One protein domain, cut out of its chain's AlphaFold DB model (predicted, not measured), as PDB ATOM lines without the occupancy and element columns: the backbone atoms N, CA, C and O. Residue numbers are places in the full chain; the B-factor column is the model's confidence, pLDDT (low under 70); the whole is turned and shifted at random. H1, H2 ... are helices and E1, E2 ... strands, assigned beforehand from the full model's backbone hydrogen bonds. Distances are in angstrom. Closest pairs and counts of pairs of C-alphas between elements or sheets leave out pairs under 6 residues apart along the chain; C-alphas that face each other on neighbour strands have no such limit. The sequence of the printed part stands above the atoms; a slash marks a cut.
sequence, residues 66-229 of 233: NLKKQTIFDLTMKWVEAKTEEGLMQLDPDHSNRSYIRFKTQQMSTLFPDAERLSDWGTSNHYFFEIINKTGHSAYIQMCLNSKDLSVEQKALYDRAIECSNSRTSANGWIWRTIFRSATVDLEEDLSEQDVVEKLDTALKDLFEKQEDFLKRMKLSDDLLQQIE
ATOM      1  N   ASN A  66      91.562 143.989  88.560       82.94
ATOM      2  CA  ASN A  66      92.112 145.271  89.019       82.94
ATOM      3  C   ASN A  66      91.380 145.800  90.259       82.94
ATOM      4  O   ASN A  66      92.018 146.226  91.224       82.94
ATOM      5  N   LEU A  67      90.044 145.728  90.253       84.50
ATOM      6  CA  LEU A  67      89.228 146.111  91.404       84.50
ATOM      7  C   LEU A  67      89.478 145.171  92.587       84.50
ATOM      8  O   LEU A  67      89.692 145.640  93.698       84.50
ATOM      9  N   LYS A  68      89.531 143.856  92.346       87.25
ATOM     10  CA  LYS A  68      89.808 142.859  93.389       87.25
ATOM     11  C   LYS A  68      91.189 143.070  94.013       87.25
ATOM     12  O   LYS A  68      91.311 143.103  95.231       87.25
ATOM     13  N   LYS A  69      92.228 143.281  93.202       89.00
ATOM     14  CA  LYS A  69      93.595 143.600  93.640       89.00
ATOM     15  C   LYS A  69      93.625 144.858  94.496       89.00
ATOM     16  O   LYS A  69      94.315 144.859  95.509       89.00
ATOM     17  N   GLN A  70      92.880 145.895  94.110       90.44
ATOM     18  CA  GLN A  70      92.759 147.108  94.913       90.44
ATOM     19  C   GLN A  70      92.083 146.817  96.257       90.44
ATOM     20  O   GLN A  70      92.662 147.123  97.292       90.44
ATOM     21  N   THR A  71      90.933 146.140  96.250       91.62
ATOM     22  CA  THR A  71      90.215 145.761  97.475       91.62
ATOM     23  C   THR A  71      91.093 144.942  98.416       91.62
ATOM     24  O   THR A  71      91.185 145.255  99.599       91.62
ATOM     25  N   ILE A  72      91.783 143.913  97.912       93.31
ATOM     26  CA  ILE A  72      92.668 143.106  98.755       93.31
ATOM     27  C   ILE A  72      93.846 143.935  99.266       93.31
ATOM     28  O   ILE A  72      94.228 143.769 100.422       93.31
ATOM     29  N   PHE A  73      94.435 144.809  98.448       93.81
ATOM     30  CA  PHE A  73      95.507 145.687  98.908       93.81
ATOM     31  C   PHE A  73      95.041 146.581 100.060       93.81
ATOM     32  O   PHE A  73      95.711 146.613 101.088       93.81
ATOM     33  N   ASP A  74      93.878 147.220  99.935       95.00
ATOM     34  CA  ASP A  74      93.327 148.103 100.968       95.00
ATOM     35  C   ASP A  74      93.031 147.331 102.268       95.00
ATOM     36  O   ASP A  74      93.402 147.769 103.360       95.00
ATOM     37  N   LEU A  75      92.437 146.135 102.159       96.06
ATOM     38  CA  LEU A  75      92.181 145.254 103.304       96.06
ATOM     39  C   LEU A  75      93.479 144.762 103.957       96.06
ATOM     40  O   LEU A  75      93.586 144.723 105.182       96.06
ATOM     41  N   THR A  76      94.485 144.416 103.151       96.81
ATOM     42  CA  THR A  76      95.787 143.965 103.656       96.81
ATOM     43  C   THR A  76      96.531 145.115 104.330       96.81
ATOM     44  O   THR A  76      97.105 144.905 105.393       96.81
ATOM     45  N   MET A  77      96.491 146.330 103.774       97.00
ATOM     46  CA  MET A  77      97.067 147.525 104.401       97.00
ATOM     47  C   MET A  77      96.439 147.784 105.768       97.00
ATOM     48  O   MET A  77      97.168 147.872 106.753       97.00
ATOM     49  N   LYS A  78      95.104 147.789 105.852       97.06
ATOM     50  CA  LYS A  78      94.379 147.948 107.122       97.06
ATOM     51  C   LYS A  78      94.765 146.874 108.143       97.06
ATOM     52  O   LYS A  78      94.958 147.171 109.321       97.06
ATOM     53  N   TRP A  79      94.904 145.624 107.700       98.00
ATOM     54  CA  TRP A  79      95.361 144.535 108.562       98.00
ATOM     55  C   TRP A  79      96.804 144.753 109.048       98.00
ATOM     56  O   TRP A  79      97.066 144.614 110.241       98.00
ATOM     57  N   VAL A  80      97.737 145.155 108.174       97.81
ATOM     58  CA  VAL A  80      99.136 145.431 108.561       97.81
ATOM     59  C   VAL A  80      99.236 146.618 109.520       97.81
ATOM     60  O   VAL A  80     100.034 146.578 110.459       97.81
ATOM     61  N   GLU A  81      98.433 147.661 109.320       97.69
ATOM     62  CA  GLU A  81      98.340 148.804 110.234       97.69
ATOM     63  C   GLU A  81      97.894 148.347 111.626       97.69
ATOM     64  O   GLU A  81      98.596 148.614 112.600       97.69
ATOM     65  N   ALA A  82      96.828 147.544 111.719       97.88
ATOM     66  CA  ALA A  82      96.377 146.974 112.989       97.88
ATOM     67  C   ALA A  82      97.471 146.126 113.667       97.88
ATOM     68  O   ALA A  82      97.735 146.273 114.860       97.88
ATOM     69  N   LYS A  83      98.192 145.287 112.910       97.62
ATOM     70  CA  LYS A  83      99.317 144.502 113.451       97.62
ATOM     71  C   LYS A  83     100.523 145.352 113.848       97.62
ATOM     72  O   LYS A  83     101.294 144.955 114.727       97.62
ATOM     73  N   THR A  84     100.691 146.514 113.226       97.06
ATOM     74  CA  THR A  84     101.702 147.503 113.612       97.06
ATOM     75  C   THR A  84     101.318 148.186 114.925       97.06
ATOM     76  O   THR A  84     102.162 148.314 115.809       97.06
ATOM     77  N   GLU A  85     100.043 148.541 115.108       97.12
ATOM     78  CA  GLU A  85      99.511 149.087 116.367       97.12
ATOM     79  C   GLU A  85      99.601 148.082 117.527       97.12
ATOM     80  O   GLU A  85      99.929 148.460 118.653       97.12
ATOM     81  N   GLU A  86      99.394 146.790 117.251       95.75
ATOM     82  CA  GLU A  86      99.621 145.687 118.201       95.75
ATOM     83  C   GLU A  86     101.113 145.492 118.558       95.75
ATOM     84  O   GLU A  86     101.441 144.744 119.482       95.75
ATOM     85  N   GLY A  87     102.036 146.140 117.837       94.62
ATOM     86  CA  GLY A  87     103.482 146.026 118.042       94.62
ATOM     87  C   GLY A  87     104.101 144.733 117.499       94.62
ATOM     88  O   GLY A  87     105.243 144.412 117.837       94.62
ATOM     89  N   LEU A  88     103.377 143.978 116.664       93.81
ATOM     90  CA  LEU A  88     103.862 142.722 116.076       93.81
ATOM     91  C   LEU A  88     104.786 142.950 114.873       93.81
ATOM     92  O   LEU A  88     105.654 142.121 114.585       93.81
ATOM     93  N   MET A  89     104.609 144.066 114.170       95.62
ATOM     94  CA  MET A  89     105.388 144.427 112.989       95.62
ATOM     95  C   MET A  89     105.546 145.941 112.844       95.62
ATOM     96  O   MET A  89     104.947 146.717 113.578       95.62
ATOM     97  N   GLN A  90     106.391 146.353 111.905       97.12
ATOM     98  CA  GLN A  90     106.602 147.739 111.513       97.12
ATOM     99  C   GLN A  90     106.387 147.852 110.003       97.12
ATOM    100  O   GLN A  90     107.229 147.390 109.231       97.12
ATOM    101  N   LEU A  91     105.261 148.440 109.597       97.62
ATOM    102  CA  LEU A  91     104.938 148.741 108.201       97.62
ATOM    103  C   LEU A  91     105.977 149.679 107.559       97.62
ATOM    104  O   LEU A  91     106.411 150.649 108.181       97.62
ATOM    105  N   ASP A  92     106.328 149.406 106.301       96.62
ATOM    106  CA  ASP A  92     107.086 150.307 105.426       96.62
ATOM    107  C   ASP A  92     106.208 150.698 104.221       96.62
ATOM    108  O   ASP A  92     106.184 149.990 103.205       96.62
ATOM    109  N   PRO A  93     105.425 151.785 104.333       93.50
ATOM    110  CA  PRO A  93     104.476 152.164 103.293       93.50
ATOM    111  C   PRO A  93     105.174 152.744 102.055       93.50
ATOM    112  O   PRO A  93     104.713 152.508 100.941       93.50
ATOM    113  N   ASP A  94     106.309 153.428 102.232       94.00
ATOM    114  CA  ASP A  94     107.052 154.094 101.151       94.00
ATOM    115  C   ASP A  94     107.631 153.092 100.143       94.00
ATOM    116  O   ASP A  94     107.821 153.408  98.968       94.00
ATOM    117  N   HIS A  95     107.868 151.857 100.593       93.19
ATOM    118  CA  HIS A  95     108.398 150.771  99.772       93.19
ATOM    119  C   HIS A  95     107.380 149.649  99.550       93.19
ATOM    120  O   HIS A  95     107.772 148.543  99.165       93.19
ATOM    121  N   SER A  96     106.095 149.931  99.768       93.69
ATOM    122  CA  SER A  96     104.969 149.040  99.488       93.69
ATOM    123  C   SER A  96     104.236 149.449  98.209       93.69
ATOM    124  O   SER A  96     104.263 150.601  97.783       93.69
ATOM    125  N   ASN A  97     103.561 148.499  97.569       91.44
ATOM    126  CA  ASN A  97     102.634 148.769  96.475       91.44
ATOM    127  C   ASN A  97     101.524 147.718  96.413       91.44
ATOM    128  O   ASN A  97     101.467 146.775  97.196       91.44
ATOM    129  N   ARG A  98     100.651 147.848  95.415       89.50
ATOM    130  CA  ARG A  98      99.483 146.982  95.264       89.50
ATOM    131  C   ARG A  98      99.795 145.484  95.182       89.50
ATOM    132  O   ARG A  98      98.968 144.671  95.575       89.50
ATOM    133  N   SER A  99     100.960 145.108  94.660       88.50
ATOM    134  CA  SER A  99     101.364 143.707  94.516       88.50
ATOM    135  C   SER A  99     102.154 143.167  95.702       88.50
ATOM    136  O   SER A  99     102.306 141.944  95.809       88.50
ATOM    137  N   TYR A 100     102.679 144.043  96.561       93.88
ATOM    138  CA  TYR A 100     103.349 143.635  97.783       93.88
ATOM    139  C   TYR A 100     103.355 144.712  98.870       93.88
ATOM    140  O   TYR A 100     103.656 145.873  98.607       93.88
ATOM    141  N   ILE A 101     103.125 144.305 100.116       97.88
ATOM    142  CA  ILE A 101     103.245 145.184 101.288       97.88
ATOM    143  C   ILE A 101     104.457 144.759 102.103       97.88
ATOM    144  O   ILE A 101     104.616 143.576 102.413       97.88
ATOM    145  N   ARG A 102     105.318 145.724 102.426       97.94
ATOM    146  CA  ARG A 102     106.564 145.513 103.157       97.94
ATOM    147  C   ARG A 102     106.412 145.841 104.625       97.94
ATOM    148  O   ARG A 102     105.855 146.869 104.996       97.94
ATOM    149  N   PHE A 103     106.975 144.980 105.458       98.19
ATOM    150  CA  PHE A 103     107.093 145.235 106.883       98.19
ATOM    151  C   PHE A 103     108.362 144.608 107.462       98.19
ATOM    152  O   PHE A 103     109.019 143.755 106.856       98.19
ATOM    153  N   LYS A 104     108.698 145.038 108.673       97.38
ATOM    154  CA  LYS A 104     109.781 144.502 109.498       97.38
ATOM    155  C   LYS A 104     109.220 143.935 110.795       97.38
ATOM    156  O   LYS A 104     108.123 144.276 111.220       97.38
ATOM    157  N   THR A 105     109.997 143.087 111.453       94.44
ATOM    158  CA  THR A 105     109.743 142.662 112.833       94.44
ATOM    159  C   THR A 105     110.941 143.039 113.692       94.44
ATOM    160  O   THR A 105     112.084 142.945 113.236       94.44
ATOM    161  N   GLN A 106     110.699 143.425 114.946       91.31
ATOM    162  CA  GLN A 106     111.757 143.861 115.865       91.31
ATOM    163  C   GLN A 106     112.850 142.795 116.047       91.31
ATOM    164  O   GLN A 106     114.046 143.096 116.071       91.31
ATOM    165  N   GLN A 107     112.439 141.527 116.150       89.12
ATOM    166  CA  GLN A 107     113.355 140.400 116.313       89.12
ATOM    167  C   GLN A 107     114.314 140.278 115.122       89.12
ATOM    168  O   GLN A 107     115.513 140.078 115.313       89.12
ATOM    169  N   MET A 108     113.803 140.446 113.902       92.62
ATOM    170  CA  MET A 108     114.616 140.342 112.694       92.62
ATOM    171  C   MET A 108     115.446 141.599 112.449       92.62
ATOM    172  O   MET A 108     116.572 141.459 111.995       92.62
ATOM    173  N   SER A 109     114.974 142.788 112.842       93.75
ATOM    174  CA  SER A 109     115.765 144.031 112.767       93.75
ATOM    175  C   SER A 109     116.952 144.011 113.727       93.75
ATOM    176  O   SER A 109     117.965 144.654 113.485       93.75
ATOM    177  N   THR A 110     116.853 143.244 114.816       89.38
ATOM    178  CA  THR A 110     117.984 143.025 115.729       89.38
ATOM    179  C   THR A 110     119.050 142.131 115.091       89.38
ATOM    180  O   THR A 110     120.240 142.339 115.311       89.38
ATOM    181  N   LEU A 111     118.634 141.129 114.307       89.50
ATOM    182  CA  LEU A 111     119.550 140.227 113.605       89.50
ATOM    183  C   LEU A 111     120.137 140.873 112.342       89.50
ATOM    184  O   LEU A 111     121.314 140.701 112.060       89.50
ATOM    185  N   PHE A 112     119.323 141.620 111.606       92.88
ATOM    186  CA  PHE A 112     119.662 142.289 110.355       92.88
ATOM    187  C   PHE A 112     119.439 143.797 110.516       92.88
ATOM    188  O   PHE A 112     118.405 144.313 110.088       92.88
ATOM    189  N   PRO A 113     120.363 144.496 111.197       91.81
ATOM    190  CA  PRO A 113     120.243 145.929 111.401       91.81
ATOM    191  C   PRO A 113     120.426 146.692 110.089       91.81
ATOM    192  O   PRO A 113     121.080 146.219 109.155       91.81
ATOM    193  N   ASP A 114     119.885 147.907 110.061       94.00
ATOM    194  CA  ASP A 114     120.102 148.865 108.984       94.00
ATOM    195  C   ASP A 114     121.608 149.096 108.738       94.00
ATOM    196  O   ASP A 114     122.421 149.167 109.665       94.00
ATOM    197  N   ALA A 115     121.974 149.209 107.465       91.56
ATOM    198  CA  ALA A 115     123.319 149.470 106.986       91.56
ATOM    199  C   ALA A 115     123.519 150.957 106.654       91.56
ATOM    200  O   ALA A 115     122.572 151.704 106.418       91.56
ATOM    201  N   GLU A 116     124.781 151.385 106.575       90.06
ATOM    202  CA  GLU A 116     125.123 152.741 106.121       90.06
ATOM    203  C   GLU A 116     124.866 152.945 104.621       90.06
ATOM    204  O   GLU A 116     124.581 154.058 104.177       90.06
ATOM    205  N   ARG A 117     125.006 151.879 103.827       93.62
ATOM    206  CA  ARG A 117     124.785 151.899 102.377       93.62
ATOM    207  C   ARG A 117     123.375 151.430 102.054       93.62
ATOM    208  O   ARG A 117     122.769 150.715 102.839       93.62
ATOM    209  N   LEU A 118     122.865 151.859 100.904       94.50
ATOM    210  CA  LEU A 118     121.500 151.550 100.492       94.50
ATOM    211  C   LEU A 118     121.423 150.195  99.781       94.50
ATOM    212  O   LEU A 118     122.273 149.861  98.955       94.50
ATOM    213  N   SER A 119     120.347 149.461 100.043       93.38
ATOM    214  CA  SER A 119     119.943 148.280  99.285       93.38
ATOM    215  C   SER A 119     119.439 148.645  97.882       93.38
ATOM    216  O   SER A 119     119.257 149.817  97.537       93.38
ATOM    217  N   ASP A 120     119.136 147.642  97.050       91.94
ATOM    218  CA  ASP A 120     118.445 147.882  95.765       91.94
ATOM    219  C   ASP A 120     117.047 148.478  95.918       91.94
ATOM    220  O   ASP A 120     116.490 148.991  94.950       91.94
ATOM    221  N   TRP A 121     116.482 148.437  97.124       92.38
ATOM    222  CA  TRP A 121     115.205 149.074  97.417       92.38
ATOM    223  C   TRP A 121     115.343 150.566  97.729       92.38
ATOM    224  O   TRP A 121     114.332 151.211  97.973       92.38
ATOM    225  N   GLY A 122     116.562 151.116  97.721       92.50
ATOM    226  CA  GLY A 122     116.809 152.524  98.030       92.50
ATOM    227  C   GLY A 122     116.741 152.849  99.524       92.50
ATOM    228  O   GLY A 122     116.654 154.020  99.879       92.50
ATOM    229  N   THR A 123     116.807 151.837 100.397       94.00
ATOM    230  CA  THR A 123     116.730 151.998 101.860       94.00
ATOM    231  C   THR A 123     118.004 151.514 102.539       94.00
ATOM    232  O   THR A 123     118.700 150.659 102.000       94.00
ATOM    233  N   SER A 124     118.286 152.009 103.746       94.81
ATOM    234  CA  SER A 124     119.328 151.463 104.635       94.81
ATOM    235  C   SER A 124     119.048 150.022 105.064       94.81
ATOM    236  O   SER A 124     119.907 149.349 105.623       94.81
ATOM    237  N   ASN A 125     117.836 149.530 104.839       96.12
ATOM    238  CA  ASN A 125     117.417 148.209 105.237       96.12
ATOM    239  C   ASN A 125     117.628 147.199 104.095       96.12
ATOM    240  O   ASN A 125     117.298 147.437 102.932       96.12
ATOM    241  N   HIS A 126     118.168 146.037 104.450       96.62
ATOM    242  CA  HIS A 126     118.551 144.985 103.504       96.62
ATOM    243  C   HIS A 126     117.719 143.711 103.660       96.62
ATOM    244  O   HIS A 126     118.023 142.696 103.031       96.62
ATOM    245  N   TYR A 127     116.655 143.732 104.464       96.94
ATOM    246  CA  TYR A 127     115.687 142.640 104.504       96.94
ATOM    247  C   TYR A 127     114.253 143.153 104.594       96.94
ATOM    248  O   TYR A 127     113.995 144.146 105.248       96.94
ATOM    249  N   PHE A 128     113.286 142.441 104.040       98.00
ATOM    250  CA  PHE A 128     111.880 142.730 104.315       98.00
ATOM    251  C   PHE A 128     111.099 141.446 104.495       98.00
ATOM    252  O   PHE A 128     111.446 140.408 103.926       98.00
ATOM    253  N   PHE A 129     110.018 141.534 105.259       98.19
ATOM    254  CA  PHE A 129     108.880 140.675 105.006       98.19
ATOM    255  C   PHE A 129     108.000 141.325 103.950       98.19
ATOM    256  O   PHE A 129     107.766 142.529 103.992       98.19
ATOM    257  N   GLU A 130     107.527 140.526 103.003       98.06
ATOM    258  CA  GLU A 130     106.659 140.974 101.924       98.06
ATOM    259  C   GLU A 130     105.391 140.124 101.923       98.06
ATOM    260  O   GLU A 130     105.463 138.902 101.761       98.06
ATOM    261  N   ILE A 131     104.232 140.758 102.086       98.12
ATOM    262  CA  ILE A 131     102.938 140.135 101.795       98.12
ATOM    263  C   ILE A 131     102.734 140.249 100.296       98.12
ATOM    264  O   ILE A 131     102.534 141.348  99.795       98.12
ATOM    265  N   ILE A 132     102.824 139.139  99.575       96.81
ATOM    266  CA  ILE A 132     102.734 139.111  98.117       96.81
ATOM    267  C   ILE A 132     101.304 138.813  97.694       96.81
ATOM    268  O   ILE A 132     100.776 137.755  98.025       96.81
ATOM    269  N   ASN A 133     100.731 139.692  96.874       92.38
ATOM    270  CA  ASN A 133      99.449 139.483  96.211       92.38
ATOM    271  C   ASN A 133      99.497 140.024  94.773       92.38
ATOM    272  O   ASN A 133      99.103 141.151  94.484       92.38
ATOM    273  N   LYS A 134      99.995 139.212  93.837       86.12
ATOM    274  CA  LYS A 134     100.130 139.637  92.432       86.12
ATOM    275  C   LYS A 134      98.823 139.560  91.644       86.12
ATOM    276  O   LYS A 134      98.667 140.287  90.668       86.12
ATOM    277  N   THR A 135      97.918 138.661  92.025       83.75
ATOM    278  CA  THR A 135      96.756 138.291  91.200       83.75
ATOM    279  C   THR A 135      95.419 138.711  91.796       83.75
ATOM    280  O   THR A 135      94.437 138.727  91.076       83.75
ATOM    281  N   GLY A 136      95.355 139.067  93.078       86.75
ATOM    282  CA  GLY A 136      94.100 139.285  93.802       86.75
ATOM    283  C   GLY A 136      93.468 137.995  94.335       86.75
ATOM    284  O   GLY A 136      92.569 138.074  95.160       86.75
ATOM    285  N   HIS A 137      93.945 136.822  93.905       90.88
ATOM    286  CA  HIS A 137      93.326 135.519  94.206       90.88
ATOM    287  C   HIS A 137      94.065 134.699  95.254       90.88
ATOM    288  O   HIS A 137      93.582 133.659  95.683       90.88
ATOM    289  N   SER A 138      95.263 135.119  95.643       94.94
ATOM    290  CA  SER A 138      96.018 134.438  96.687       94.94
ATOM    291  C   SER A 138      97.036 135.378  97.303       94.94
ATOM    292  O   SER A 138      97.523 136.300  96.641       94.94
ATOM    293  N   ALA A 139      97.385 135.106  98.552       96.94
ATOM    294  CA  ALA A 139      98.440 135.808  99.252       96.94
ATOM    295  C   ALA A 139      99.390 134.835  99.947       96.94
ATOM    296  O   ALA A 139      99.040 133.708 100.293       96.94
ATOM    297  N   TYR A 140     100.625 135.269 100.154       97.88
ATOM    298  CA  TYR A 140     101.568 134.626 101.065       97.88
ATOM    299  C   TYR A 140     102.527 135.676 101.601       97.88
ATOM    300  O   TYR A 140     102.733 136.711 100.971       97.88
ATOM    301  N   ILE A 141     103.152 135.389 102.735       98.31
ATOM    302  CA  ILE A 141     104.161 136.257 103.327       98.31
ATOM    303  C   ILE A 141     105.526 135.617 103.121       98.31
ATOM    304  O   ILE A 141     105.691 134.422 103.358       98.31
ATOM    305  N   GLN A 142     106.515 136.373 102.667       97.00
ATOM    306  CA  GLN A 142     107.879 135.879 102.490       97.00
ATOM    307  C   GLN A 142     108.891 136.769 103.189       97.00
ATOM    308  O   GLN A 142     108.695 137.972 103.272       97.00
ATOM    309  N   MET A 143     109.987 136.177 103.653       96.19
ATOM    310  CA  MET A 143     111.158 136.924 104.093       96.19
ATOM    311  C   MET A 143     112.175 136.994 102.958       96.19
ATOM    312  O   MET A 143     112.609 135.954 102.451       96.19
ATOM    313  N   CYS A 144     112.600 138.203 102.612       94.69
ATOM    314  CA  CYS A 144     113.552 138.468 101.545       94.69
ATOM    315  C   CYS A 144     114.774 139.228 102.051       94.69
ATOM    316  O   CYS A 144     114.654 140.112 102.893       94.69
ATOM    317  N   LEU A 145     115.938 138.909 101.487       94.94
ATOM    318  CA  LEU A 145     117.209 139.590 101.712       94.94
ATOM    319  C   LEU A 145     117.693 140.262 100.424       94.94
ATOM    320  O   LEU A 145     117.475 139.732  99.329       94.94
ATOM    321  N   ASN A 146     118.414 141.371 100.571       93.88
ATOM    322  CA  ASN A 146     119.144 142.041  99.503       93.88
ATOM    323  C   ASN A 146     120.625 142.220  99.882       93.88
ATOM    324  O   ASN A 146     120.930 142.729 100.957       93.88
ATOM    325  N   SER A 147     121.548 141.808  99.011       91.69
ATOM    326  CA  SER A 147     122.990 141.826  99.312       91.69
ATOM    327  C   SER A 147     123.739 143.056  98.802       91.69
ATOM    328  O   SER A 147     124.948 143.167  99.034       91.69
ATOM    329  N   LYS A 148     123.066 143.944  98.059       93.00
ATOM    330  CA  LYS A 148     123.727 145.076  97.416       93.00
ATOM    331  C   LYS A 148     124.438 145.920  98.453       93.00
ATOM    332  O   LYS A 148     123.874 146.202  99.495       93.00
ATOM    333  N   ASP A 149     125.672 146.303  98.150       92.81
ATOM    334  CA  ASP A 149     126.469 147.233  98.949       92.81
ATOM    335  C   ASP A 149     126.647 146.869 100.437       92.81
ATOM    336  O   ASP A 149     127.124 147.697 101.214       92.81
ATOM    337  N   LEU A 150     126.367 145.621 100.833       90.81
ATOM    338  CA  LEU A 150     126.692 145.122 102.167       90.81
ATOM    339  C   LEU A 150     128.212 145.105 102.385       90.81
ATOM    340  O   LEU A 150     128.988 144.755 101.488       90.81
ATOM    341  N   SER A 151     128.634 145.425 103.610       89.69
ATOM    342  CA  SER A 151     130.008 145.165 104.062       89.69
ATOM    343  C   SER A 151     130.329 143.668 104.036       89.69
ATOM    344  O   SER A 151     129.436 142.820 103.963       89.69
ATOM    345  N   VAL A 152     131.616 143.326 104.115       87.69
ATOM    346  CA  VAL A 152     132.066 141.925 104.130       87.69
ATOM    347  C   VAL A 152     131.465 141.179 105.325       87.69
ATOM    348  O   VAL A 152     130.993 140.052 105.182       87.69
ATOM    349  N   GLU A 153     131.413 141.832 106.483       87.50
ATOM    350  CA  GLU A 153     130.887 141.293 107.732       87.50
ATOM    351  C   GLU A 153     129.370 141.077 107.659       87.50
ATOM    352  O   GLU A 153     128.874 140.007 108.019       87.50
ATOM    353  N   GLN A 154     128.625 142.061 107.141       89.12
ATOM    354  CA  GLN A 154     127.182 141.916 106.928       89.12
ATOM    355  C   GLN A 154     126.892 140.814 105.910       89.12
ATOM    356  O   GLN A 154     126.035 139.967 106.144       89.12
ATOM    357  N   LYS A 155     127.636 140.774 104.804       88.88
ATOM    358  CA  LYS A 155     127.454 139.751 103.779       88.88
ATOM    359  C   LYS A 155     127.665 138.343 104.336       88.88
ATOM    360  O   LYS A 155     126.839 137.482 104.066       88.88
ATOM    361  N   ALA A 156     128.674 138.131 105.181       87.88
ATOM    362  CA  ALA A 156     128.900 136.839 105.833       87.88
ATOM    363  C   ALA A 156     127.714 136.402 106.717       87.88
ATOM    364  O   ALA A 156     127.326 135.232 106.710       87.88
ATOM    365  N   LEU A 157     127.091 137.336 107.448       88.56
ATOM    366  CA  LEU A 157     125.885 137.050 108.232       88.56
ATOM    367  C   LEU A 157     124.695 136.661 107.340       88.56
ATOM    368  O   LEU A 157     123.952 135.732 107.665       88.56
ATOM    369  N   TYR A 158     124.513 137.359 106.222       91.00
ATOM    370  CA  TYR A 158     123.436 137.082 105.272       91.00
ATOM    371  C   TYR A 158     123.673 135.772 104.505       91.00
ATOM    372  O   TYR A 158     122.727 135.020 104.276       91.00
ATOM    373  N   ASP A 159     124.922 135.452 104.165       88.12
ATOM    374  CA  ASP A 159     125.298 134.170 103.563       88.12
ATOM    375  C   ASP A 159     124.979 133.015 104.527       88.12
ATOM    376  O   ASP A 159     124.296 132.066 104.140       88.12
ATOM    377  N   ARG A 160     125.320 133.149 105.818       86.88
ATOM    378  CA  ARG A 160     124.923 132.186 106.862       86.88
ATOM    379  C   ARG A 160     123.403 132.045 106.979       86.88
ATOM    380  O   ARG A 160     122.896 130.937 107.151       86.88
ATOM    381  N   ALA A 161     122.659 133.145 106.872       89.25
ATOM    382  CA  ALA A 161     121.196 133.113 106.856       89.25
ATOM    383  C   ALA A 161     120.650 132.310 105.671       89.25
ATOM    384  O   ALA A 161     119.705 131.534 105.822       89.25
ATOM    385  N   ILE A 162     121.264 132.441 104.499       88.75
ATOM    386  CA  ILE A 162     120.887 131.668 103.316       88.75
ATOM    387  C   ILE A 162     121.241 130.191 103.488       88.75
ATOM    388  O   ILE A 162     120.417 129.347 103.156       88.75
ATOM    389  N   GLU A 163     122.397 129.856 104.057       85.25
ATOM    390  CA  GLU A 163     122.770 128.465 104.364       85.25
ATOM    391  C   GLU A 163     121.819 127.811 105.376       85.25
ATOM    392  O   GLU A 163     121.472 126.638 105.255       85.25
ATOM    393  N   CYS A 164     121.341 128.584 106.357       84.75
ATOM    394  CA  CYS A 164     120.329 128.141 107.320       84.75
ATOM    395  C   CYS A 164     118.916 128.073 106.718       84.75
ATOM    396  O   CYS A 164     117.986 127.551 107.350       84.75
ATOM    397  N   SER A 165     118.724 128.618 105.519       79.31
ATOM    398  CA  SER A 165     117.509 128.438 104.740       79.31
ATOM    399  C   SER A 165     117.613 127.126 103.963       79.31
ATOM    400  O   SER A 165     118.664 126.787 103.435       79.31
ATOM    401  N   ASN A 166     116.518 126.378 103.820       67.75
ATOM    402  CA  ASN A 166     116.502 125.156 102.998       67.75
ATOM    403  C   ASN A 166     116.643 125.449 101.477       67.75
ATOM    404  O   ASN A 166     116.227 124.643 100.640       67.75
ATOM    405  N   SER A 167     117.166 126.620 101.098       62.88
ATOM    406  CA  SER A 167     117.322 127.074  99.720       62.88
ATOM    407  C   SER A 167     118.482 126.347  99.044       62.88
ATOM    408  O   SER A 167     119.630 126.422  99.464       62.88
ATOM    409  N   ARG A 168     118.189 125.637  97.949       53.50
ATOM    410  CA  ARG A 168     119.146 124.781  97.222       53.50
ATOM    411  C   ARG A 168     120.092 125.533  96.273       53.50
ATOM    412  O   ARG A 168     120.721 124.900  95.430       53.50
ATOM    413  N   THR A 169     120.158 126.864  96.331       53.47
ATOM    414  CA  THR A 169     120.891 127.650  95.322       53.47
ATOM    415  C   THR A 169     122.223 128.147  95.866       53.47
ATOM    416  O   THR A 169     122.275 128.693  96.962       53.47
ATOM    417  N   SER A 170     123.290 127.994  95.078       52.62
ATOM    418  CA  SER A 170     124.638 128.440  95.433       52.62
ATOM    419  C   SER A 170     124.690 129.936  95.789       52.62
ATOM    420  O   SER A 170     124.029 130.777  95.169       52.62
ATOM    421  N   ALA A 171     125.504 130.263  96.797       58.22
ATOM    422  CA  ALA A 171     125.700 131.609  97.341       58.22
ATOM    423  C   ALA A 171     126.520 132.549  96.427       58.22
ATOM    424  O   ALA A 171     126.757 133.707  96.762       58.22
ATOM    425  N   ASN A 172     126.957 132.101  95.247       62.03
ATOM    426  CA  ASN A 172     127.848 132.916  94.422       62.03
ATOM    427  C   ASN A 172     127.078 134.039  93.712       62.03
ATOM    428  O   ASN A 172     126.338 133.795  92.763       62.03
ATOM    429  N   GLY A 173     127.294 135.278  94.169       72.38
ATOM    430  CA  GLY A 173     126.832 136.497  93.495       72.38
ATOM    431  C   GLY A 173     125.334 136.788  93.616       72.38
ATOM    432  O   GLY A 173     124.787 137.473  92.757       72.38
ATOM    433  N   TRP A 174     124.654 136.270  94.644       84.94
ATOM    434  CA  TRP A 174     123.229 136.551  94.838       84.94
ATOM    435  C   TRP A 174     123.003 138.027  95.185       84.94
ATOM    436  O   TRP A 174     123.766 138.590  95.963       84.94
ATOM    437  N   ILE A 175     121.950 138.629  94.625       85.25
ATOM    438  CA  ILE A 175     121.499 139.995  94.952       85.25
ATOM    439  C   ILE A 175     120.209 139.956  95.765       85.25
ATOM    440  O   ILE A 175     120.089 140.677  96.746       85.25
ATOM    441  N   TRP A 176     119.268 139.080  95.407       87.88
ATOM    442  CA  TRP A 176     117.991 138.922  96.099       87.88
ATOM    443  C   TRP A 176     117.726 137.456  96.435       87.88
ATOM    444  O   TRP A 176     117.955 136.573  95.600       87.88
ATOM    445  N   ARG A 177     117.259 137.184  97.657       90.31
ATOM    446  CA  ARG A 177     116.945 135.825  98.120       90.31
ATOM    447  C   ARG A 177     115.730 135.801  99.028       90.31
ATOM    448  O   ARG A 177     115.687 136.528 100.012       90.31
ATOM    449  N   THR A 178     114.806 134.890  98.749       92.31
ATOM    450  CA  THR A 178     113.768 134.484  99.702       92.31
ATOM    451  C   THR A 178     114.328 133.413 100.638       92.31
ATOM    452  O   THR A 178     114.881 132.418 100.168       92.31
ATOM    453  N   ILE A 179     114.181 133.607 101.949       92.00
ATOM    454  CA  ILE A 179     114.705 132.700 102.988       92.00
ATOM    455  C   ILE A 179     113.658 131.648 103.352       92.00
ATOM    456  O   ILE A 179     113.912 130.446 103.318       92.00
ATOM    457  N   PHE A 180     112.450 132.097 103.659       93.31
ATOM    458  CA  PHE A 180     111.289 131.247 103.869       93.31
ATOM    459  C   PHE A 180     110.031 132.041 103.537       93.31
ATOM    460  O   PHE A 180     110.054 133.267 103.417       93.31
ATOM    461  N   ARG A 181     108.928 131.320 103.372       95.75
ATOM    462  CA  ARG A 181     107.611 131.898 103.123       95.75
ATOM    463  C   ARG A 181     106.532 131.117 103.844       95.75
ATOM    464  O   ARG A 181     106.693 129.915 104.088       95.75
ATOM    465  N   SER A 182     105.430 131.788 104.129       97.69
ATOM    466  CA  SER A 182     104.219 131.143 104.584       97.69
ATOM    467  C   SER A 182     103.643 130.221 103.500       97.69
ATOM    468  O   SER A 182     104.009 130.287 102.314       97.69
ATOM    469  N   ALA A 183     102.720 129.356 103.905       96.62
ATOM    470  CA  ALA A 183     101.762 128.738 103.012       96.62
ATOM    471  C   ALA A 183     100.993 129.829 102.252       96.62
ATOM    472  O   ALA A 183     100.784 130.938 102.756       96.62
ATOM    473  N   THR A 184     100.620 129.514 101.014       97.19
ATOM    474  CA  THR A 184      99.701 130.355 100.249       97.19
ATOM    475  C   THR A 184      98.310 130.225 100.844       97.19
ATOM    476  O   THR A 184      97.870 129.111 101.121       97.19
ATOM    477  N   VAL A 185      97.631 131.351 101.009       96.69
ATOM    478  CA  VAL A 185      96.212 131.406 101.340       96.69
ATOM    479  C   VAL A 185      95.436 131.876 100.121       96.69
ATOM    480  O   VAL A 185      95.843 132.826  99.450       96.69
ATOM    481  N   ASP A 186      94.337 131.192  99.828       95.19
ATOM    482  CA  ASP A 186      93.463 131.536  98.711       95.19
ATOM    483  C   ASP A 186      92.507 132.661  99.108       95.19
ATOM    484  O   ASP A 186      91.971 132.683 100.222       95.19
ATOM    485  N   LEU A 187      92.329 133.598  98.178       91.62
ATOM    486  CA  LEU A 187      91.464 134.758  98.296       91.62
ATOM    487  C   LEU A 187      90.324 134.644  97.279       91.62
ATOM    488  O   LEU A 187      90.445 135.085  96.133       91.62
ATOM    489  N   GLU A 188      89.239 133.992  97.689       85.31
ATOM    490  CA  GLU A 188      88.057 133.716  96.860       85.31
ATOM    491  C   GLU A 188      87.340 135.011  96.411       85.31
ATOM    492  O   GLU A 188      87.731 136.120  96.782       85.31
ATOM    493  N   GLU A 189      86.367 134.913  95.500       76.69
ATOM    494  CA  GLU A 189      85.712 136.096  94.908       76.69
ATOM    495  C   GLU A 189      84.796 136.852  95.881       76.69
ATOM    496  O   GLU A 189      84.669 138.069  95.764       76.69
ATOM    497  N   ASP A 190      84.202 136.162  96.851       81.19
ATOM    498  CA  ASP A 190      83.161 136.663  97.753       81.19
ATOM    499  C   ASP A 190      83.609 136.768  99.221       81.19
ATOM    500  O   ASP A 190      82.785 136.738 100.135       81.19
ATOM    501  N   LEU A 191      84.912 136.946  99.457       84.75
ATOM    502  CA  LEU A 191      85.444 137.112 100.809       84.75
ATOM    503  C   LEU A 191      84.955 138.398 101.479       84.75
ATOM    504  O   LEU A 191      85.035 139.498 100.923       84.75
ATOM    505  N   SER A 192      84.535 138.262 102.733       91.88
ATOM    506  CA  SER A 192      84.365 139.393 103.635       91.88
ATOM    507  C   SER A 192      85.722 139.921 104.117       91.88
ATOM    508  O   SER A 192      86.750 139.247 104.037       91.88
ATOM    509  N   GLU A 193      85.729 141.131 104.681       93.50
ATOM    510  CA  GLU A 193      86.910 141.676 105.361       93.50
ATOM    511  C   GLU A 193      87.430 140.722 106.450       93.50
ATOM    512  O   GLU A 193      88.638 140.518 106.563       93.50
ATOM    513  N   GLN A 194      86.526 140.099 107.212       95.38
ATOM    514  CA  GLN A 194      86.900 139.157 108.262       95.38
ATOM    515  C   GLN A 194      87.605 137.921 107.689       95.38
ATOM    516  O   GLN A 194      88.606 137.485 108.253       95.38
ATOM    517  N   ASP A 195      87.149 137.398 106.549       94.62
ATOM    518  CA  ASP A 195      87.794 136.236 105.936       94.62
ATOM    519  C   ASP A 195      89.225 136.566 105.492       94.62
ATOM    520  O   ASP A 195      90.145 135.777 105.708       94.62
ATOM    521  N   VAL A 196      89.447 137.757 104.917       95.00
ATOM    522  CA  VAL A 196      90.798 138.215 104.548       95.00
ATOM    523  C   VAL A 196      91.693 138.311 105.786       95.00
ATOM    524  O   VAL A 196      92.826 137.825 105.752       95.00
ATOM    525  N   VAL A 197      91.184 138.865 106.891       96.62
ATOM    526  CA  VAL A 197      91.910 138.944 108.171       96.62
ATOM    527  C   VAL A 197      92.297 137.551 108.673       96.62
ATOM    528  O   VAL A 197      93.467 137.316 108.966       96.62
ATOM    529  N   GLU A 198      91.363 136.599 108.711       97.25
ATOM    530  CA  GLU A 198      91.621 135.235 109.196       97.25
ATOM    531  C   GLU A 198      92.650 134.488 108.327       97.25
ATOM    532  O   GLU A 198      93.512 133.753 108.834       97.25
ATOM    533  N   LYS A 199      92.608 134.698 107.007       97.50
ATOM    534  CA  LYS A 199      93.586 134.138 106.063       97.50
ATOM    535  C   LYS A 199      94.975 134.742 106.282       97.50
ATOM    536  O   LYS A 199      95.957 133.998 106.325       97.50
ATOM    537  N   LEU A 200      95.075 136.060 106.459       97.88
ATOM    538  CA  LEU A 200      96.350 136.732 106.728       97.88
ATOM    539  C   LEU A 200      96.921 136.361 108.103       97.88
ATOM    540  O   LEU A 200      98.117 136.092 108.198       97.88
ATOM    541  N   ASP A 201      96.085 136.232 109.136       98.12
ATOM    542  CA  ASP A 201      96.497 135.745 110.459       98.12
ATOM    543  C   ASP A 201      97.029 134.306 110.387       98.12
ATOM    544  O   ASP A 201      98.058 133.983 110.987       98.12
ATOM    545  N   THR A 202      96.383 133.445 109.591       98.06
ATOM    546  CA  THR A 202      96.862 132.078 109.330       98.06
ATOM    547  C   THR A 202      98.239 132.090 108.662       98.06
ATOM    548  O   THR A 202      99.146 131.373 109.095       98.06
ATOM    549  N   ALA A 203      98.424 132.924 107.633       98.19
ATOM    550  CA  ALA A 203      99.705 133.068 106.946       98.19
ATOM    551  C   ALA A 203     100.797 133.641 107.868       98.19
ATOM    552  O   ALA A 203     101.938 133.175 107.828       98.19
ATOM    553  N   LEU A 204     100.455 134.609 108.725       97.88
ATOM    554  CA  LEU A 204     101.371 135.215 109.692       97.88
ATOM    555  C   LEU A 204     101.811 134.216 110.765       97.88
ATOM    556  O   LEU A 204     102.996 134.156 111.095       97.88
ATOM    557  N   LYS A 205     100.888 133.401 111.279       97.88
ATOM    558  CA  LYS A 205     101.208 132.363 112.262       97.88
ATOM    559  C   LYS A 205     102.223 131.361 111.707       97.88
ATOM    560  O   LYS A 205     103.255 131.127 112.329       97.88
ATOM    561  N   ASP A 206     101.965 130.824 110.516       98.00
ATOM    562  CA  ASP A 206     102.884 129.895 109.848       98.00
ATOM    563  C   ASP A 206     104.236 130.560 109.512       98.00
ATOM    564  O   ASP A 206     105.296 129.942 109.632       98.00
ATOM    565  N   LEU A 207     104.236 131.850 109.151       96.50
ATOM    566  CA  LEU A 207     105.467 132.622 108.974       96.50
ATOM    567  C   LEU A 207     106.282 132.710 110.273       96.50
ATOM    568  O   LEU A 207     107.497 132.518 110.232       96.50
ATOM    569  N   PHE A 208     105.644 133.000 111.409       95.25
ATOM    570  CA  PHE A 208     106.327 133.116 112.699       95.25
ATOM    571  C   PHE A 208     106.863 131.777 113.205       95.25
ATOM    572  O   PHE A 208     108.000 131.737 113.672       95.25
ATOM    573  N   GLU A 209     106.139 130.674 113.009       95.38
ATOM    574  CA  GLU A 209     106.662 129.327 113.288       95.38
ATOM    575  C   GLU A 209     107.947 129.057 112.475       95.38
ATOM    576  O   GLU A 209     108.976 128.637 113.015       95.38
ATOM    577  N   LYS A 210     107.947 129.410 111.183       94.62
ATOM    578  CA  LYS A 210     109.135 129.293 110.318       94.62
ATOM    579  C   LYS A 210     110.263 130.246 110.709       94.62
ATOM    580  O   LYS A 210     111.429 129.861 110.594       94.62
ATOM    581  N   GLN A 211     109.941 131.459 111.161       92.56
ATOM    582  CA  GLN A 211     110.915 132.429 111.666       92.56
ATOM    583  C   GLN A 211     111.599 131.899 112.925       92.56
ATOM    584  O   GLN A 211     112.824 131.953 113.016       92.56
ATOM    585  N   GLU A 212     110.848 131.344 113.877       91.25
ATOM    586  CA  GLU A 212     111.418 130.738 115.081       91.25
ATOM    587  C   GLU A 212     112.355 129.583 114.738       91.25
ATOM    588  O   GLU A 212     113.477 129.517 115.245       91.25
ATOM    589  N   ASP A 213     111.940 128.693 113.840       90.94
ATOM    590  CA  ASP A 213     112.773 127.573 113.410       90.94
ATOM    591  C   ASP A 213     114.017 128.031 112.642       90.94
ATOM    592  O   ASP A 213     115.102 127.467 112.812       90.94
ATOM    593  N   PHE A 214     113.889 129.077 111.826       90.56
ATOM    594  CA  PHE A 214     115.021 129.737 111.182       90.56
ATOM    595  C   PHE A 214     115.996 130.318 112.212       90.56
ATOM    596  O   PHE A 214     117.197 130.070 112.122       90.56
ATOM    597  N   LEU A 215     115.496 131.021 113.229       88.81
ATOM    598  CA  LEU A 215     116.322 131.600 114.286       88.81
ATOM    599  C   LEU A 215     117.007 130.533 115.141       88.81
ATOM    600  O   LEU A 215     118.155 130.731 115.535       88.81
ATOM    601  N   LYS A 216     116.354 129.391 115.393       87.50
ATOM    602  CA  LYS A 216     116.992 128.233 116.039       87.50
ATOM    603  C   LYS A 216     118.167 127.735 115.200       87.50
ATOM    604  O   LYS A 216     119.256 127.597 115.738       87.50
ATOM    605  N   ARG A 217     117.997 127.547 113.884       86.06
ATOM    606  CA  ARG A 217     119.098 127.141 112.984       86.06
ATOM    607  C   ARG A 217     120.225 128.169 112.944       86.06
ATOM    608  O   ARG A 217     121.386 127.795 113.072       86.06
ATOM    609  N   MET A 218     119.882 129.455 112.879       84.31
ATOM    610  CA  MET A 218     120.857 130.542 112.967       84.31
ATOM    611  C   MET A 218     121.643 130.505 114.280       84.31
ATOM    612  O   MET A 218     122.836 130.767 114.258       84.31
ATOM    613  N   LYS A 219     121.025 130.145 115.409       71.50
ATOM    614  CA  LYS A 219     121.668 130.050 116.733       71.50
ATOM    615  C   LYS A 219     122.310 128.687 117.038       71.50
ATOM    616  O   LYS A 219     122.903 128.548 118.092       71.50
ATOM    617  N   LEU A 220     122.232 127.700 116.142       51.69
ATOM    618  CA  LEU A 220     122.764 126.344 116.359       51.69
ATOM    619  C   LEU A 220     124.188 126.125 115.829       51.69
ATOM    620  O   LEU A 220     124.727 125.034 115.987       51.69
ATOM    621  N   SER A 221     124.837 127.140 115.254       53.19
ATOM    622  CA  SER A 221     126.292 127.102 115.046       53.19
ATOM    623  C   SER A 221     127.019 127.824 116.186       53.19
ATOM    624  O   SER A 221     127.824 128.725 115.940       53.19
ATOM    625  N   ASP A 222     126.722 127.444 117.435       51.88
ATOM    626  CA  ASP A 222     127.474 127.855 118.638       51.88
ATOM    627  C   ASP A 222     128.993 127.686 118.436       51.88
ATOM    628  O   ASP A 222     129.782 128.483 118.930       51.88
ATOM    629  N   ASP A 223     129.386 126.735 117.587       52.00
ATOM    630  CA  ASP A 223     130.754 126.506 117.117       52.00
ATOM    631  C   ASP A 223     131.391 127.746 116.447       52.00
ATOM    632  O   ASP A 223     132.567 128.040 116.643       52.00
ATOM    633  N   LEU A 224     130.608 128.546 115.714       49.97
ATOM    634  CA  LEU A 224     131.072 129.774 115.055       49.97
ATOM    635  C   LEU A 224     131.173 130.955 116.035       49.97
ATOM    636  O   LEU A 224     132.047 131.805 115.891       49.97
ATOM    637  N   LEU A 225     130.287 131.016 117.038       51.31
ATOM    638  CA  LEU A 225     130.356 132.029 118.100       51.31
ATOM    639  C   LEU A 225     131.558 131.771 119.015       51.31
ATOM    640  O   LEU A 225     132.301 132.703 119.313       51.31
ATOM    641  N   GLN A 226     131.814 130.505 119.354       55.75
ATOM    642  CA  GLN A 226     133.003 130.095 120.102       55.75
ATOM    643  C   GLN A 226     134.299 130.379 119.328       55.75
ATOM    644  O   GLN A 226     135.273 130.844 119.916       55.75
ATOM    645  N   GLN A 227     134.315 130.178 118.005       52.97
ATOM    646  CA  GLN A 227     135.475 130.513 117.167       52.97
ATOM    647  C   GLN A 227     135.735 132.028 117.076       52.97
ATOM    648  O   GLN A 227     136.891 132.446 117.049       52.97
ATOM    649  N   ILE A 228     134.692 132.864 117.079       48.31
ATOM    650  CA  ILE A 228     134.828 134.332 117.072       48.31
ATOM    651  C   ILE A 228     135.275 134.868 118.444       48.31
ATOM    652  O   ILE A 228     136.088 135.792 118.504       48.31
ATOM    653  N   GLU A 229     134.799 134.285 119.549       54.41
ATOM    654  CA  GLU A 229     135.270 134.621 120.901       54.41
ATOM    655  C   GLU A 229     136.728 134.194 121.134       54.41
ATOM    656  O   GLU A 229     137.489 134.937 121.753       54.41
TER     657      GLU A 229
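Overview. This is residues 66 to 229 of the 233 residues of an uncharacterized protein of Bifidobacterium pseudocatenulatum (UniProt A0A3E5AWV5). A strongly twisted sheet of five antiparallel strands is covered by helices: the long H4 runs over E4 and E5, H1 lies over E2 and meets the first part of H4, and H3 lies over E4 and E5. Small H2 grazes the sheet, and H5, residues 222 to 229, sticks out beyond the end of H4. The printed part has 164 residues with five named helices and five named strands, in the order H1 E1 E2 H2 E3 E4 H3 E5 H4 H5; the sheet order is E1 E2 E3 E4 E5, and the class is mixed. The whole is compact, with a radius of gyration of the C-alphas of 16.6 A, yet elongated, spanning 56 by 31 by 30 A.

Along the chain. The strands are E1, residues 90 to 97, 15.6 A; E2, 100 to 104, 13.4 A; E3, 127 to 132, 14.9 A; E4, 138 to 146, 24.5 A; and E5, 176 to 181, 14.4 A. E1 bends by 84 degrees at residue 94, and E4 by 53 degrees at residue 143. H4, residues 193 to 219, measures 38.4 A from C-alpha 193 at (86.910, 141.676, 105.361). H1, residues 66 to 85, measures 28.6 A from C-alpha 66 at (92.112, 145.271, 89.019). H3 holds residues 152 to 163, 16.4 A; H2, 106 to 111, 8.9 A; H5, 222 to 229, 10.6 A, ending at C-alpha 229 at (135.270, 134.621, 120.901).

Arrangement. E1 and E2 form a hairpin, with N 92 and O 102 at 2.9 A. E2 and E3 have N 103 and O 129 at 3.0 A. The hairpin E3 and E4 has N 130 and O 142 at 2.8 A, and E4 and E5 have N 145 and O 177 at 2.8 A. H1, H3 and H4 make two layers with the sheet, helices on one face of it. H4 has a height over the sheet of 8.9 A and only just runs along the strands, at 29 degrees to E4 on the local plane; the closest C-alphas, of Tyr 140 and Ala 203, are 6.4 A apart. H1 runs along E2 at a height of 8.6 A. Its residues 72 to 79 touch H4 at a steep tilt of 58 degrees; the closest C-alphas, of Trp 79 and Val 197, are 6.6 A apart. H3 runs slantwise to E5, at 40 degrees on the local plane. In all five helices every O i to N i+4 pair is within hydrogen-bond range.

Size, cuts and confidence. The C-alphas farthest apart, of Asp 190 and Glu 229, are 57.1 A apart. The printed part has no cut. The links H2 to E3, H3 to E5 and E5 to H4 are long. Confidence is low, under 70, at residues 166 to 172 and 220 to 229.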